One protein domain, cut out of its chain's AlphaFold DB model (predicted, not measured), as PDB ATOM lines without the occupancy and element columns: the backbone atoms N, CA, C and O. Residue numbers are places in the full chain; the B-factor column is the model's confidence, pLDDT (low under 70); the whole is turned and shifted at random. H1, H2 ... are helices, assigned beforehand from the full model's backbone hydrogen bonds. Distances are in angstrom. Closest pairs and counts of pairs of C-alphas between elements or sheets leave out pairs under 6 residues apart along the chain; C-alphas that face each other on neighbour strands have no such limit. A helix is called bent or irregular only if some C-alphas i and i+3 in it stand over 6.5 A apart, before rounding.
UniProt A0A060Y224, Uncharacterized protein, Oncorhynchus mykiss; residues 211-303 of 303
ATOM      1  N   GLY A 211     -37.738  49.923 -21.966       94.19
ATOM      2  CA  GLY A 211     -38.261  48.955 -21.012       94.19
ATOM      3  C   GLY A 211     -38.134  47.502 -21.460       94.19
ATOM      4  O   GLY A 211     -38.195  47.179 -22.646       94.19
ATOM      5  N   ILE A 212     -37.962  46.611 -20.481       97.31
ATOM      6  CA  ILE A 212     -37.891  45.160 -20.683       97.31
ATOM      7  C   ILE A 212     -39.313  44.621 -20.908       97.31
ATOM      8  O   ILE A 212     -40.240  44.997 -20.187       97.31
ATOM      9  N   VAL A 213     -39.489  43.742 -21.895       97.06
ATOM     10  CA  VAL A 213     -40.798  43.181 -22.271       97.06
ATOM     11  C   VAL A 213     -40.997  41.755 -21.754       97.06
ATOM     12  O   VAL A 213     -40.054  41.112 -21.290       97.06
ATOM     13  N   ASP A 214     -42.232  41.252 -21.855       97.88
ATOM     14  CA  ASP A 214     -42.666  39.949 -21.331       97.88
ATOM     15  C   ASP A 214     -41.696  38.787 -21.591       97.88
ATOM     16  O   ASP A 214     -41.443  37.990 -20.691       97.88
ATOM     17  N   GLU A 215     -41.129  38.683 -22.797       96.06
ATOM     18  CA  GLU A 215     -40.216  37.590 -23.161       96.06
ATOM     19  C   GLU A 215     -38.971  37.543 -22.265       96.06
ATOM     20  O   GLU A 215     -38.608  36.479 -21.760       96.06
ATOM     21  N   GLN A 216     -38.343  38.695 -22.014       97.19
ATOM     22  CA  GLN A 216     -37.162  38.780 -21.156       97.19
ATOM     23  C   GLN A 216     -37.540  38.801 -19.669       97.19
ATOM     24  O   GLN A 216     -36.843  38.198 -18.852       97.19
ATOM     25  N   LEU A 217     -38.655  39.444 -19.302       97.38
ATOM     26  CA  LEU A 217     -39.135  39.488 -17.916       97.38
ATOM     27  C   LEU A 217     -39.483  38.099 -17.378       97.38
ATOM     28  O   LEU A 217     -39.152  37.788 -16.233       97.38
ATOM     29  N   LYS A 218     -40.088  37.242 -18.211       96.38
ATOM     30  CA  LYS A 218     -40.479  35.876 -17.836       96.38
ATOM     31  C   LYS A 218     -39.294  35.025 -17.368       96.38
ATOM     32  O   LYS A 218     -39.480  34.111 -16.571       96.38
ATOM     33  N   VAL A 219     -38.078  35.319 -17.835       96.19
ATOM     34  CA  VAL A 219     -36.859  34.564 -17.491       96.19
ATOM     35  C   VAL A 219     -35.933  35.299 -16.520       96.19
ATOM     36  O   VAL A 219     -34.865  34.784 -16.191       96.19
ATOM     37  N   LEU A 220     -36.322  36.487 -16.043       95.00
ATOM     38  CA  LEU A 220     -35.468  37.346 -15.221       95.00
ATOM     39  C   LEU A 220     -35.193  36.740 -13.831       95.00
ATOM     40  O   LEU A 220     -34.140  36.982 -13.240       95.00
ATOM     41  N   GLY A 221     -36.122  35.929 -13.319       93.50
ATOM     42  CA  GLY A 221     -36.004  35.247 -12.028       93.50
ATOM     43  C   GLY A 221     -35.588  36.204 -10.907       93.50
ATOM     44  O   GLY A 221     -36.040  37.352 -10.848       93.50
ATOM     45  N   SER A 222     -34.660  35.780 -10.047       92.00
ATOM     46  CA  SER A 222     -34.179  36.617  -8.935       92.00
ATOM     47  C   SER A 222     -33.452  37.910  -9.328       92.00
ATOM     48  O   SER A 222     -33.393  38.815  -8.499       92.00
ATOM     49  N   VAL A 223     -33.004  38.077 -10.584       95.38
ATOM     50  CA  VAL A 223     -32.490  39.378 -11.068       95.38
ATOM     51  C   VAL A 223     -33.575  40.455 -10.990       95.38
ATOM     52  O   VAL A 223     -33.274  41.616 -10.729       95.38
ATOM     53  N   SER A 224     -34.853  40.093 -11.123       96.00
ATOM     54  CA  SER A 224     -35.948  41.060 -10.983       96.00
ATOM     55  C   SER A 224     -35.950  41.749  -9.610       96.00
ATOM     56  O   SER A 224     -36.298  42.920  -9.513       96.00
ATOM     57  N   ARG A 225     -35.499  41.077  -8.541       94.62
ATOM     58  CA  ARG A 225     -35.582  41.598  -7.165       94.62
ATOM     59  C   ARG A 225     -34.645  42.760  -6.876       94.62
ATOM     60  O   ARG A 225     -34.868  43.493  -5.912       94.62
ATOM     61  N   VAL A 226     -33.609  42.951  -7.690       95.38
ATOM     62  CA  VAL A 226     -32.709  44.102  -7.548       95.38
ATOM     63  C   VAL A 226     -33.219  45.352  -8.269       95.38
ATOM     64  O   VAL A 226     -32.587  46.400  -8.152       95.38
ATOM     65  N   ALA A 227     -34.358  45.254  -8.961       97.31
ATOM     66  CA  ALA A 227     -34.994  46.371  -9.636       97.31
ATOM     67  C   ALA A 227     -35.469  47.451  -8.661       97.31
ATOM     68  O   ALA A 227     -35.962  47.186  -7.555       97.31
ATOM     69  N   THR A 228     -35.315  48.691  -9.101       96.94
ATOM     70  CA  THR A 228     -35.913  49.873  -8.491       96.94
ATOM     71  C   THR A 228     -37.341  50.069  -9.001       96.94
ATOM     72  O   THR A 228     -37.770  49.427  -9.957       96.94
ATOM     73  N   LEU A 229     -38.093  50.978  -8.377       96.94
ATOM     74  CA  LEU A 229     -39.415  51.347  -8.892       96.94
ATOM     75  C   LEU A 229     -39.337  51.963 -10.298       96.94
ATOM     76  O   LEU A 229     -40.204  51.680 -11.113       96.94
ATOM     77  N   ASP A 230     -38.287  52.736 -10.594       95.31
ATOM     78  CA  ASP A 230     -38.069  53.335 -11.920       95.31
ATOM     79  C   ASP A 230     -37.776  52.286 -13.005       95.31
ATOM     80  O   ASP A 230     -38.157  52.458 -14.160       95.31
ATOM     81  N   ASP A 231     -37.137  51.174 -12.638       96.81
ATOM     82  CA  ASP A 231     -36.979  50.041 -13.551       96.81
ATOM     83  C   ASP A 231     -38.340  49.392 -13.834       96.81
ATOM     84  O   ASP A 231     -38.702  49.177 -14.989       96.81
ATOM     85  N   ILE A 232     -39.109  49.114 -12.774       97.25
ATOM     86  CA  ILE A 232     -40.399  48.412 -12.845       97.25
ATOM     87  C   ILE A 232     -41.431  49.200 -13.656       97.25
ATOM     88  O   ILE A 232     -42.191  48.604 -14.416       97.25
ATOM     89  N   THR A 233     -41.475  50.527 -13.530       93.62
ATOM     90  CA  THR A 233     -42.441  51.358 -14.271       93.62
ATOM     91  C   THR A 233     -42.208  51.348 -15.780       93.62
ATOM     92  O   THR A 233     -43.128  51.651 -16.537       93.62
ATOM     93  N   LYS A 234     -41.004  50.976 -16.230       95.81
ATOM     94  CA  LYS A 234     -40.668  50.818 -17.651       95.81
ATOM     95  C   LYS A 234     -41.016  49.427 -18.179       95.81
ATOM     96  O   LYS A 234     -41.028  49.221 -19.386       95.81
ATOM     97  N   TRP A 235     -41.264  48.447 -17.315       97.81
ATOM     98  CA  TRP A 235     -41.529  47.074 -17.741       97.81
ATOM     99  C   TRP A 235     -42.869  46.943 -18.465       97.81
ATOM    100  O   TRP A 235     -43.876  47.510 -18.052       97.81
ATOM    101  N   SER A 236     -42.896  46.130 -19.522       97.00
ATOM    102  CA  SER A 236     -44.136  45.740 -20.202       97.00
ATOM    103  C   SER A 236     -44.578  44.364 -19.713       97.00
ATOM    104  O   SER A 236     -44.046  43.345 -20.152       97.00
ATOM    105  N   ILE A 237     -45.526  44.354 -18.775       97.88
ATOM    106  CA  ILE A 237     -46.024  43.152 -18.092       97.88
ATOM    107  C   ILE A 237     -47.429  42.868 -18.609       97.88
ATOM    108  O   ILE A 237     -48.408  43.238 -17.974       97.88
ATOM    109  N   THR A 238     -47.556  42.271 -19.789       97.62
ATOM    110  CA  THR A 238     -48.873  42.107 -20.430       97.62
ATOM    111  C   THR A 238     -49.444  40.707 -20.255       97.62
ATOM    112  O   THR A 238     -50.661  40.534 -20.304       97.62
ATOM    113  N   LYS A 239     -48.593  39.700 -20.011       98.06
ATOM    114  CA  LYS A 239     -48.988  38.284 -19.962       98.06
ATOM    115  C   LYS A 239     -49.028  37.738 -18.537       98.06
ATOM    116  O   LYS A 239     -48.118  37.982 -17.744       98.06
ATOM    117  N   ILE A 240     -50.029  36.902 -18.247       97.44
ATOM    118  CA  ILE A 240     -50.163  36.197 -16.957       97.44
ATOM    119  C   ILE A 240     -48.927  35.354 -16.623       97.44
ATOM    120  O   ILE A 240     -48.485  35.321 -15.476       97.44
ATOM    121  N   ASP A 241     -48.314  34.730 -17.626       97.75
ATOM    122  CA  ASP A 241     -47.070  33.976 -17.471       97.75
ATOM    123  C   ASP A 241     -45.932  34.838 -16.910       97.75
ATOM    124  O   ASP A 241     -45.156  34.381 -16.071       97.75
ATOM    125  N   THR A 242     -45.834  36.090 -17.364       98.25
ATOM    126  CA  THR A 242     -44.822  37.048 -16.909       98.25
ATOM    127  C   THR A 242     -45.113  37.497 -15.485       98.25
ATOM    128  O   THR A 242     -44.207  37.501 -14.654       98.25
ATOM    129  N   LEU A 243     -46.375  37.823 -15.174       98.25
ATOM    130  CA  LEU A 243     -46.787  38.159 -13.811       98.25
ATOM    131  C   LEU A 243     -46.475  37.004 -12.848       98.25
ATOM    132  O   LEU A 243     -45.877  37.224 -11.799       98.25
ATOM    133  N   SER A 244     -46.806  35.773 -13.238       97.56
ATOM    134  CA  SER A 244     -46.546  34.561 -12.454       97.56
ATOM    135  C   SER A 244     -45.052  34.336 -12.225       97.56
ATOM    136  O   SER A 244     -44.637  34.066 -11.100       97.56
ATOM    137  N   ALA A 245     -44.227  34.504 -13.265       97.19
ATOM    138  CA  ALA A 245     -42.776  34.398 -13.146       97.19
ATOM    139  C   ALA A 245     -42.201  35.467 -12.203       97.19
ATOM    140  O   ALA A 245     -41.395  35.157 -11.328       97.19
ATOM    141  N   LEU A 246     -42.657  36.719 -12.316       97.44
ATOM    142  CA  LEU A 246     -42.220  37.797 -11.430       97.44
ATOM    143  C   LEU A 246     -42.679  37.573  -9.984       97.44
ATOM    144  O   LEU A 246     -41.937  37.916  -9.065       97.44
ATOM    145  N   MET A 247     -43.851  36.981  -9.755       96.62
ATOM    146  CA  MET A 247     -44.393  36.704  -8.417       96.62
ATOM    147  C   MET A 247     -43.893  35.392  -7.790       96.62
ATOM    148  O   MET A 247     -44.226  35.101  -6.640       96.62
ATOM    149  N   ALA A 248     -43.045  34.626  -8.485       92.94
ATOM    150  CA  ALA A 248     -42.525  33.354  -7.994       92.94
ATOM    151  C   ALA A 248     -41.798  33.498  -6.642       92.94
ATOM    152  O   ALA A 248     -40.826  34.244  -6.501       92.94
ATOM    153  N   PHE A 249     -42.244  32.736  -5.637       85.50
ATOM    154  CA  PHE A 249     -41.711  32.810  -4.271       85.50
ATOM    155  C   PHE A 249     -40.227  32.410  -4.177       85.50
ATOM    156  O   PHE A 249     -39.477  32.988  -3.391       85.50
ATOM    157  N   GLY A 250     -39.785  31.459  -5.010       83.19
ATOM    158  CA  GLY A 250     -38.406  30.950  -5.014       83.19
ATOM    159  C   GLY A 250     -37.337  31.997  -5.358       83.19
ATOM    160  O   GLY A 250     -36.166  31.824  -5.017       83.19
ATOM    161  N   ASP A 251     -37.728  33.115  -5.975       86.56
ATOM    162  CA  ASP A 251     -36.819  34.204  -6.334       86.56
ATOM    163  C   ASP A 251     -36.637  35.255  -5.233       86.56
ATOM    164  O   ASP A 251     -35.783  36.135  -5.357       86.56
ATOM    165  N   GLY A 252     -37.373  35.120  -4.129       86.06
ATOM    166  CA  GLY A 252     -37.359  36.027  -2.986       86.06
ATOM    167  C   GLY A 252     -38.615  36.902  -2.914       86.06
ATOM    168  O   GLY A 252     -39.360  37.015  -3.893       86.06
ATOM    169  N   PRO A 253     -38.873  37.528  -1.754       90.94
ATOM    170  CA  PRO A 253     -40.037  38.384  -1.571       90.94
ATOM    171  C   PRO A 253     -39.889  39.704  -2.337       90.94
ATOM    172  O   PRO A 253     -38.777  40.176  -2.582       90.94
ATOM    173  N   TRP A 254     -41.022  40.317  -2.669       95.12
ATOM    174  CA  TRP A 254     -41.078  41.705  -3.113       95.12
ATOM    175  C   TRP A 254     -41.308  42.641  -1.929       95.12
ATOM    176  O   TRP A 254     -42.022  42.309  -0.985       95.12
ATOM    177  N   GLU A 255     -40.732  43.837  -2.006       95.38
ATOM    178  CA  GLU A 255     -41.175  44.964  -1.185       95.38
ATOM    179  C   GLU A 255     -42.581  45.390  -1.624       95.38
ATOM    180  O   GLU A 255     -42.876  45.377  -2.821       95.38
ATOM    181  N   THR A 256     -43.417  45.816  -0.674       95.56
ATOM    182  CA  THR A 256     -44.831  46.160  -0.902       95.56
ATOM    183  C   THR A 256     -45.038  47.122  -2.072       95.56
ATOM    184  O   THR A 256     -45.867  46.862  -2.939       95.56
ATOM    185  N   GLU A 257     -44.251  48.196  -2.158       96.75
ATOM    186  CA  GLU A 257     -44.384  49.174  -3.247       96.75
ATOM    187  C   GLU A 257     -44.012  48.585  -4.616       96.75
ATOM    188  O   GLU A 257     -44.618  48.918  -5.633       96.75
ATOM    189  N   LYS A 258     -43.029  47.676  -4.657       97.62
ATOM    190  CA  LYS A 258     -42.567  47.047  -5.900       97.62
ATOM    191  C   LYS A 258     -43.563  46.010  -6.405       97.62
ATOM    192  O   LYS A 258     -43.852  45.994  -7.599       97.62
ATOM    193  N   SER A 259     -44.113  45.173  -5.522       97.06
ATOM    194  CA  SER A 259     -45.164  44.229  -5.919       97.06
ATOM    195  C   SER A 259     -46.424  44.957  -6.366       97.06
ATOM    196  O   SER A 259     -46.966  44.609  -7.415       97.06
ATOM    197  N   LYS A 260     -46.824  46.019  -5.654       97.25
ATOM    198  CA  LYS A 260     -47.918  46.898  -6.076       97.25
ATOM    199  C   LYS A 260     -47.682  47.433  -7.488       97.25
ATOM    200  O   LYS A 260     -48.537  47.250  -8.348       97.25
ATOM    201  N   ALA A 261     -46.512  48.021  -7.750       97.69
ATOM    202  CA  ALA A 261     -46.172  48.558  -9.065       97.69
ATOM    203  C   ALA A 261     -46.249  47.494 -10.173       97.69
ATOM    204  O   ALA A 261     -46.875  47.735 -11.200       97.69
ATOM    205  N   ILE A 262     -45.694  46.297  -9.951       98.06
ATOM    206  CA  ILE A 262     -45.741  45.192 -10.923       98.06
ATOM    207  C   ILE A 262     -47.184  44.793 -11.256       98.06
ATOM    208  O   ILE A 262     -47.547  44.678 -12.427       98.06
ATOM    209  N   ILE A 263     -48.012  44.584 -10.230       97.69
ATOM    210  CA  ILE A 263     -49.397  44.140 -10.415       97.69
ATOM    211  C   ILE A 263     -50.218  45.244 -11.090       97.69
ATOM    212  O   ILE A 263     -50.986  44.966 -12.006       97.69
ATOM    213  N   THR A 264     -50.032  46.505 -10.695       96.06
ATOM    214  CA  THR A 264     -50.695  47.644 -11.337       96.06
ATOM    215  C   THR A 264     -50.295  47.777 -12.807       96.06
ATOM    216  O   THR A 264     -51.172  47.964 -13.646       96.06
ATOM    217  N   THR A 265     -49.014  47.613 -13.151       96.50
ATOM    218  CA  THR A 265     -48.561  47.601 -14.552       96.50
ATOM    219  C   THR A 265     -49.268  46.512 -15.362       96.50
ATOM    220  O   THR A 265     -49.726  46.781 -16.472       96.50
ATOM    221  N   TYR A 266     -49.442  45.313 -14.792       97.81
ATOM    222  CA  TYR A 266     -50.199  44.237 -15.439       97.81
ATOM    223  C   TYR A 266     -51.671  44.588 -15.664       97.81
ATOM    224  O   TYR A 266     -52.187  44.411 -16.768       97.81
ATOM    225  N   LEU A 267     -52.340  45.118 -14.638       96.56
ATOM    226  CA  LEU A 267     -53.762  45.468 -14.692       96.56
ATOM    227  C   LEU A 267     -54.061  46.673 -15.594       96.56
ATOM    228  O   LEU A 267     -55.180  46.805 -16.080       96.56
ATOM    229  N   ASN A 268     -53.075  47.534 -15.852       95.06
ATOM    230  CA  ASN A 268     -53.213  48.649 -16.792       95.06
ATOM    231  C   ASN A 268     -53.235  48.199 -18.264       95.06
ATOM    232  O   ASN A 268     -53.554  48.997 -19.148       95.06
ATOM    233  N   THR A 269     -52.909  46.936 -18.549       95.44
ATOM    234  CA  THR A 269     -53.026  46.372 -19.895       95.44
ATOM    235  C   THR A 269     -54.487  46.043 -20.196       95.44
ATOM    236  O   THR A 269     -55.164  45.371 -19.420       95.44
ATOM    237  N   SER A 270     -54.985  46.503 -21.347       94.50
ATOM    238  CA  SER A 270     -56.374  46.270 -21.756       94.50
ATOM    239  C   SER A 270     -56.714  44.776 -21.784       94.50
ATOM    240  O   SER A 270     -55.999  43.984 -22.392       94.50
ATOM    241  N   GLY A 271     -57.817  44.406 -21.131       93.19
ATOM    242  CA  GLY A 271     -58.281  43.020 -21.026       93.19
ATOM    243  C   GLY A 271     -57.771  42.264 -19.796       93.19
ATOM    244  O   GLY A 271     -58.359  41.241 -19.450       93.19
ATOM    245  N   ASN A 272     -56.759  42.776 -19.090       96.62
ATOM    246  CA  ASN A 272     -56.271  42.149 -17.865       96.62
ATOM    247  C   ASN A 272     -57.159  42.506 -16.666       96.62
ATOM    248  O   ASN A 272     -57.629  43.633 -16.515       96.62
ATOM    249  N   SER A 273     -57.394  41.530 -15.792       95.06
ATOM    250  CA  SER A 273     -58.156  41.699 -14.548       95.06
ATOM    251  C   SER A 273     -57.735  40.652 -13.517       95.06
ATOM    252  O   SER A 273     -57.072  39.682 -13.869       95.06
ATOM    253  N   LEU A 274     -58.102  40.827 -12.243       95.38
ATOM    254  CA  LEU A 274     -57.797  39.856 -11.183       95.38
ATOM    255  C   LEU A 274     -58.761  38.650 -11.232       95.38
ATOM    256  O   LEU A 274     -59.726  38.557 -10.465       95.38
ATOM    257  N   GLY A 275     -58.504  37.735 -12.168       94.62
ATOM    258  CA  GLY A 275     -59.142  36.423 -12.272       94.62
ATOM    259  C   GLY A 275     -58.495  35.372 -11.365       94.62
ATOM    260  O   GLY A 275     -57.521  35.640 -10.664       94.62
ATOM    261  N   SER A 276     -59.026  34.147 -11.371       94.44
ATOM    262  CA  SER A 276     -58.509  33.046 -10.539       94.44
ATOM    263  C   SER A 276     -57.019  32.766 -10.787       94.44
ATOM    264  O   SER A 276     -56.264  32.540  -9.842       94.44
ATOM    265  N   SER A 277     -56.571  32.827 -12.046       94.94
ATOM    266  CA  SER A 277     -55.165  32.615 -12.415       94.94
ATOM    267  C   SER A 277     -54.254  33.710 -11.861       94.94
ATOM    268  O   SER A 277     -53.213  33.409 -11.283       94.94
ATOM    269  N   GLU A 278     -54.656  34.976 -11.981       96.31
ATOM    270  CA  GLU A 278     -53.934  36.123 -11.434       96.31
ATOM    271  C   GLU A 278     -53.854  36.068  -9.913       96.31
ATOM    272  O   GLU A 278     -52.796  36.327  -9.347       96.31
ATOM    273  N   LEU A 279     -54.951  35.713  -9.241       95.94
ATOM    274  CA  LEU A 279     -54.979  35.600  -7.785       95.94
ATOM    275  C   LEU A 279     -54.030  34.502  -7.292       95.94
ATOM    276  O   LEU A 279     -53.277  34.729  -6.344       95.94
ATOM    277  N   ASN A 280     -54.001  33.356  -7.980       94.38
ATOM    278  CA  ASN A 280     -53.053  32.279  -7.695       94.38
ATOM    279  C   ASN A 280     -51.599  32.704  -7.945       94.38
ATOM    280  O   ASN A 280     -50.716  32.351  -7.166       94.38
ATOM    281  N   ALA A 281     -51.349  33.483  -9.001       95.31
ATOM    282  CA  ALA A 281     -50.023  33.995  -9.324       95.31
ATOM    283  C   ALA A 281     -49.525  35.027  -8.297       95.31
ATOM    284  O   ALA A 281     -48.383  34.965  -7.853       95.31
ATOM    285  N   VAL A 282     -50.379  35.979  -7.913       95.12
ATOM    286  CA  VAL A 282     -50.040  37.095  -7.019       95.12
ATOM    287  C   VAL A 282     -49.898  36.636  -5.564       95.12
ATOM    288  O   VAL A 282     -49.003  37.103  -4.850       95.12
ATOM    289  N   GLY A 283     -50.762  35.719  -5.116       92.94
ATOM    290  CA  GLY A 283     -50.723  35.142  -3.774       92.94
ATOM    291  C   GLY A 283     -50.689  36.203  -2.668       92.94
ATOM    292  O   GLY A 283     -51.488  37.137  -2.647       92.94
ATOM    293  N   ALA A 284     -49.727  36.090  -1.747       92.00
ATOM    294  CA  ALA A 284     -49.591  37.003  -0.607       92.00
ATOM    295  C   ALA A 284     -49.318  38.470  -1.000       92.00
ATOM    296  O   ALA A 284     -49.594  39.376  -0.214       92.00
ATOM    297  N   ASN A 285     -48.827  38.727  -2.219       93.94
ATOM    298  CA  ASN A 285     -48.618  40.092  -2.706       93.94
ATOM    299  C   ASN A 285     -49.936  40.827  -2.986       93.94
ATOM    300  O   ASN A 285     -49.913  42.035  -3.207       93.94
ATOM    301  N   LEU A 286     -51.088  40.149  -2.919       93.38
ATOM    302  CA  LEU A 286     -52.405  40.769  -3.062       93.38
ATOM    303  C   LEU A 286     -52.627  41.869  -2.012       93.38
ATOM    304  O   LEU A 286     -53.234  42.894  -2.305       93.38
ATOM    305  N   CYS A 287     -52.051  41.700  -0.818       92.44
ATOM    306  CA  CYS A 287     -52.113  42.671   0.276       92.44
ATOM    307  C   CYS A 287     -51.353  43.981  -0.003       92.44
ATOM    308  O   CYS A 287     -51.448  44.909   0.793       92.44
ATOM    309  N   SER A 288     -50.593  44.064  -1.102       94.19
ATOM    310  CA  SER A 288     -49.946  45.309  -1.541       94.19
ATOM    311  C   SER A 288     -50.895  46.257  -2.281       94.19
ATOM    312  O   SER A 288     -50.570  47.429  -2.468       94.19
ATOM    313  N   LEU A 289     -52.057  45.764  -2.722       95.44
ATOM    314  CA  LEU A 289     -52.974  46.520  -3.568       95.44
ATOM    315  C   LEU A 289     -53.898  47.427  -2.762       95.44
ATOM    316  O   LEU A 289     -54.305  47.121  -1.642       95.44
ATOM    317  N   ASP A 290     -54.299  48.528  -3.395       93.44
ATOM    318  CA  ASP A 290     -55.294  49.427  -2.827       93.44
ATOM    319  C   ASP A 290     -56.665  48.749  -2.746       93.44
ATOM    320  O   ASP A 290     -57.068  47.975  -3.618       93.44
ATOM    321  N   VAL A 291     -57.440  49.120  -1.726       92.38
ATOM    322  CA  VAL A 291     -58.798  48.598  -1.499       92.38
ATOM    323  C   VAL A 291     -59.700  48.787  -2.727       92.38
ATOM    324  O   VAL A 291     -60.574  47.959  -2.981       92.38
ATOM    325  N   SER A 292     -59.502  49.854  -3.506       93.19
ATOM    326  CA  SER A 292     -60.234  50.094  -4.756       93.19
ATOM    327  C   SER A 292     -59.985  49.006  -5.800       93.19
ATOM    328  O   SER A 292     -60.938  48.556  -6.430       93.19
ATOM    329  N   VAL A 293     -58.739  48.546  -5.943       93.38
ATOM    330  CA  VAL A 293     -58.365  47.458  -6.855       93.38
ATOM    331  C   VAL A 293     -58.920  46.135  -6.338       93.38
ATOM    332  O   VAL A 293     -59.531  45.392  -7.099       93.38
ATOM    333  N   LEU A 294     -58.807  45.867  -5.035       92.69
ATOM    334  CA  LEU A 294     -59.329  44.634  -4.429       92.69
ATOM    335  C   LEU A 294     -60.847  44.483  -4.600       92.69
ATOM    336  O   LEU A 294     -61.339  43.379  -4.816       92.69
ATOM    337  N   LYS A 295     -61.598  45.589  -4.576       92.44
ATOM    338  CA  LYS A 295     -63.051  45.597  -4.819       92.44
ATOM    339  C   LYS A 295     -63.452  45.185  -6.239       92.44
ATOM    340  O   LYS A 295     -64.626  44.906  -6.460       92.44
ATOM    341  N   THR A 296     -62.517  45.150  -7.191       91.75
ATOM    342  CA  THR A 296     -62.787  44.689  -8.564       91.75
ATOM    343  C   THR A 296     -62.813  43.162  -8.687       91.75
ATOM    344  O   THR A 296     -63.275  42.639  -9.698       91.75
ATOM    345  N   ILE A 297     -62.355  42.437  -7.658       92.31
ATOM    346  CA  ILE A 297     -62.342  40.975  -7.642       92.31
ATOM    347  C   ILE A 297     -63.777  40.457  -7.535       92.31
ATOM    348  O   ILE A 297     -64.512  40.774  -6.599       92.31
ATOM    349  N   THR A 298     -64.171  39.623  -8.494       90.44
ATOM    350  CA  THR A 298     -65.503  39.009  -8.514       90.44
ATOM    351  C   THR A 298     -65.543  37.735  -7.674       90.44
ATOM    352  O   THR A 298     -64.540  37.037  -7.532       90.44
ATOM    353  N   SER A 299     -66.724  37.368  -7.169       87.88
ATOM    354  CA  SER A 299     -66.908  36.108  -6.434       87.88
ATOM    355  C   SER A 299     -66.580  34.870  -7.275       87.88
ATOM    356  O   SER A 299     -66.120  33.869  -6.735       87.88
ATOM    357  N   SER A 300     -66.767  34.932  -8.598       86.31
ATOM    358  CA  SER A 300     -66.358  33.871  -9.523       86.31
ATOM    359  C   SER A 300     -64.844  33.686  -9.605       86.31
ATOM    360  O   SER A 300     -64.414  32.564  -9.845       86.31
ATOM    361  N   SER A 301     -64.052  34.738  -9.372       85.75
ATOM    362  CA  SER A 301     -62.586  34.659  -9.359       85.75
ATOM    363  C   SER A 301     -62.037  33.950  -8.113       85.75
ATOM    364  O   SER A 301     -60.904  33.487  -8.133       85.75
ATOM    365  N   LEU A 302     -62.820  33.864  -7.031       83.31
ATOM    366  CA  LEU A 302     -62.409  33.302  -5.732       83.31
ATOM    367  C   LEU A 302     -62.665  31.791  -5.594       83.31
ATOM    368  O   LEU A 302     -62.568  31.257  -4.490       83.31
ATOM    369  N   LYS A 303     -63.060  31.128  -6.683       68.50
ATOM    370  CA  LYS A 303     -63.329  29.688  -6.717       68.50
ATOM    371  C   LYS A 303     -62.078  28.871  -6.991       68.50
ATOM    372  O   LYS A 303     -61.233  29.346  -7.783       68.50
TER     373      LYS A 303
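What this domain is: This is residues 211 to 303 of the 303 residues of an uncharacterized protein of Oncorhynchus mykiss (UniProt A0A060Y224). Three longer helices, H4, H5 and H6, make a small core, their centres at the corners of a triangle, with H5 running opposite to H4 and H6. Short helices cover two ends of this core: H1, H2 and H3 at one end, where H1 packs on H4 and H3 on H5, and at the other end H7 and H8, where H8 packs on the first part of H6 and H7 touches no helix. The printed part has 93 residues with eight named helices, H1 to H8 in order along the chain, and no named strand; the class is all helix. It is compact, with a radius of gyration of the C-alphas of 12.3 A, and spans 35 by 24 by 21 A.

Where its parts are: H1, residues 214 to 217, begins at C-alpha 214 at (-42.666, 39.949, -21.331). H2 is residues 221 to 226 and H3 residues 229 to 233. H4, residues 240 to 247, measures 10.3 A from first to last C-alpha. H5, residues 256 to 267, measures 16.4 A and begins at C-alpha 256 at (-44.831, 46.160, -0.902). H6, residues 276 to 288, measures 17.5 A and is irregular: C-alphas 281 and 284 are 9.2 A apart. H7 is residues 291 to 294. H8, residues 299 to 302, ends at C-alpha 302 at (-62.409, 33.302, -5.732).

How they stand to each other: H4 is the hub, touching four helices. H4 and H5 form a helical hairpin at a shallow tilt of 4 degrees, opposite ways; their closest C-alphas, of Leu 243 and Tyr 266, are 7.2 A apart. H4 touches H6, the same way, at a shallow tilt of 33 degrees, only just short of steep; the closest C-alphas, of Ser 244 and Ala 281, are 4.7 A apart. H5 and H6 form a second helical hairpin, also at 33 degrees and only just short of steep; the closest C-alphas, of Lys 260 and Ser 288, are 5.2 A apart. H1 touches H4, closest at the C-alphas of Asp 214 and Thr 242, 5.7 A. H2 only just touches H4, with 3 pairs of C-alphas within 8 A, the closest those of Gly 221 and Leu 246 at 6.7 A. H3 touches H5, closest at the C-alphas of Leu 229 and Lys 258, 6.1 A. H8 touches H6 at residues 276 to 279 alone, closest at the C-alphas of Ser 276 and Ser 301, 4.5 A. H7 is only just apart from H6, at 8.0 A. Each O i to N i+4 pair is within hydrogen-bond range in H3, H4 and H5; H2 has 0 of 2 but 3 of 3 O i to N i+3 pairs, H6 has 4 of 9 and 7 of 10, and H1, H7 and H8 are too short for an i+4 pair.

The domain as a whole: The two C-alphas farthest apart, of Val 226 and Ser 300, are 35.2 A apart. The printed part has no cut and ends at residue 303, the chain's last. No link is long. The mean pLDDT of the printed part is 94.4, and residue 303 is the one printed residue under 70.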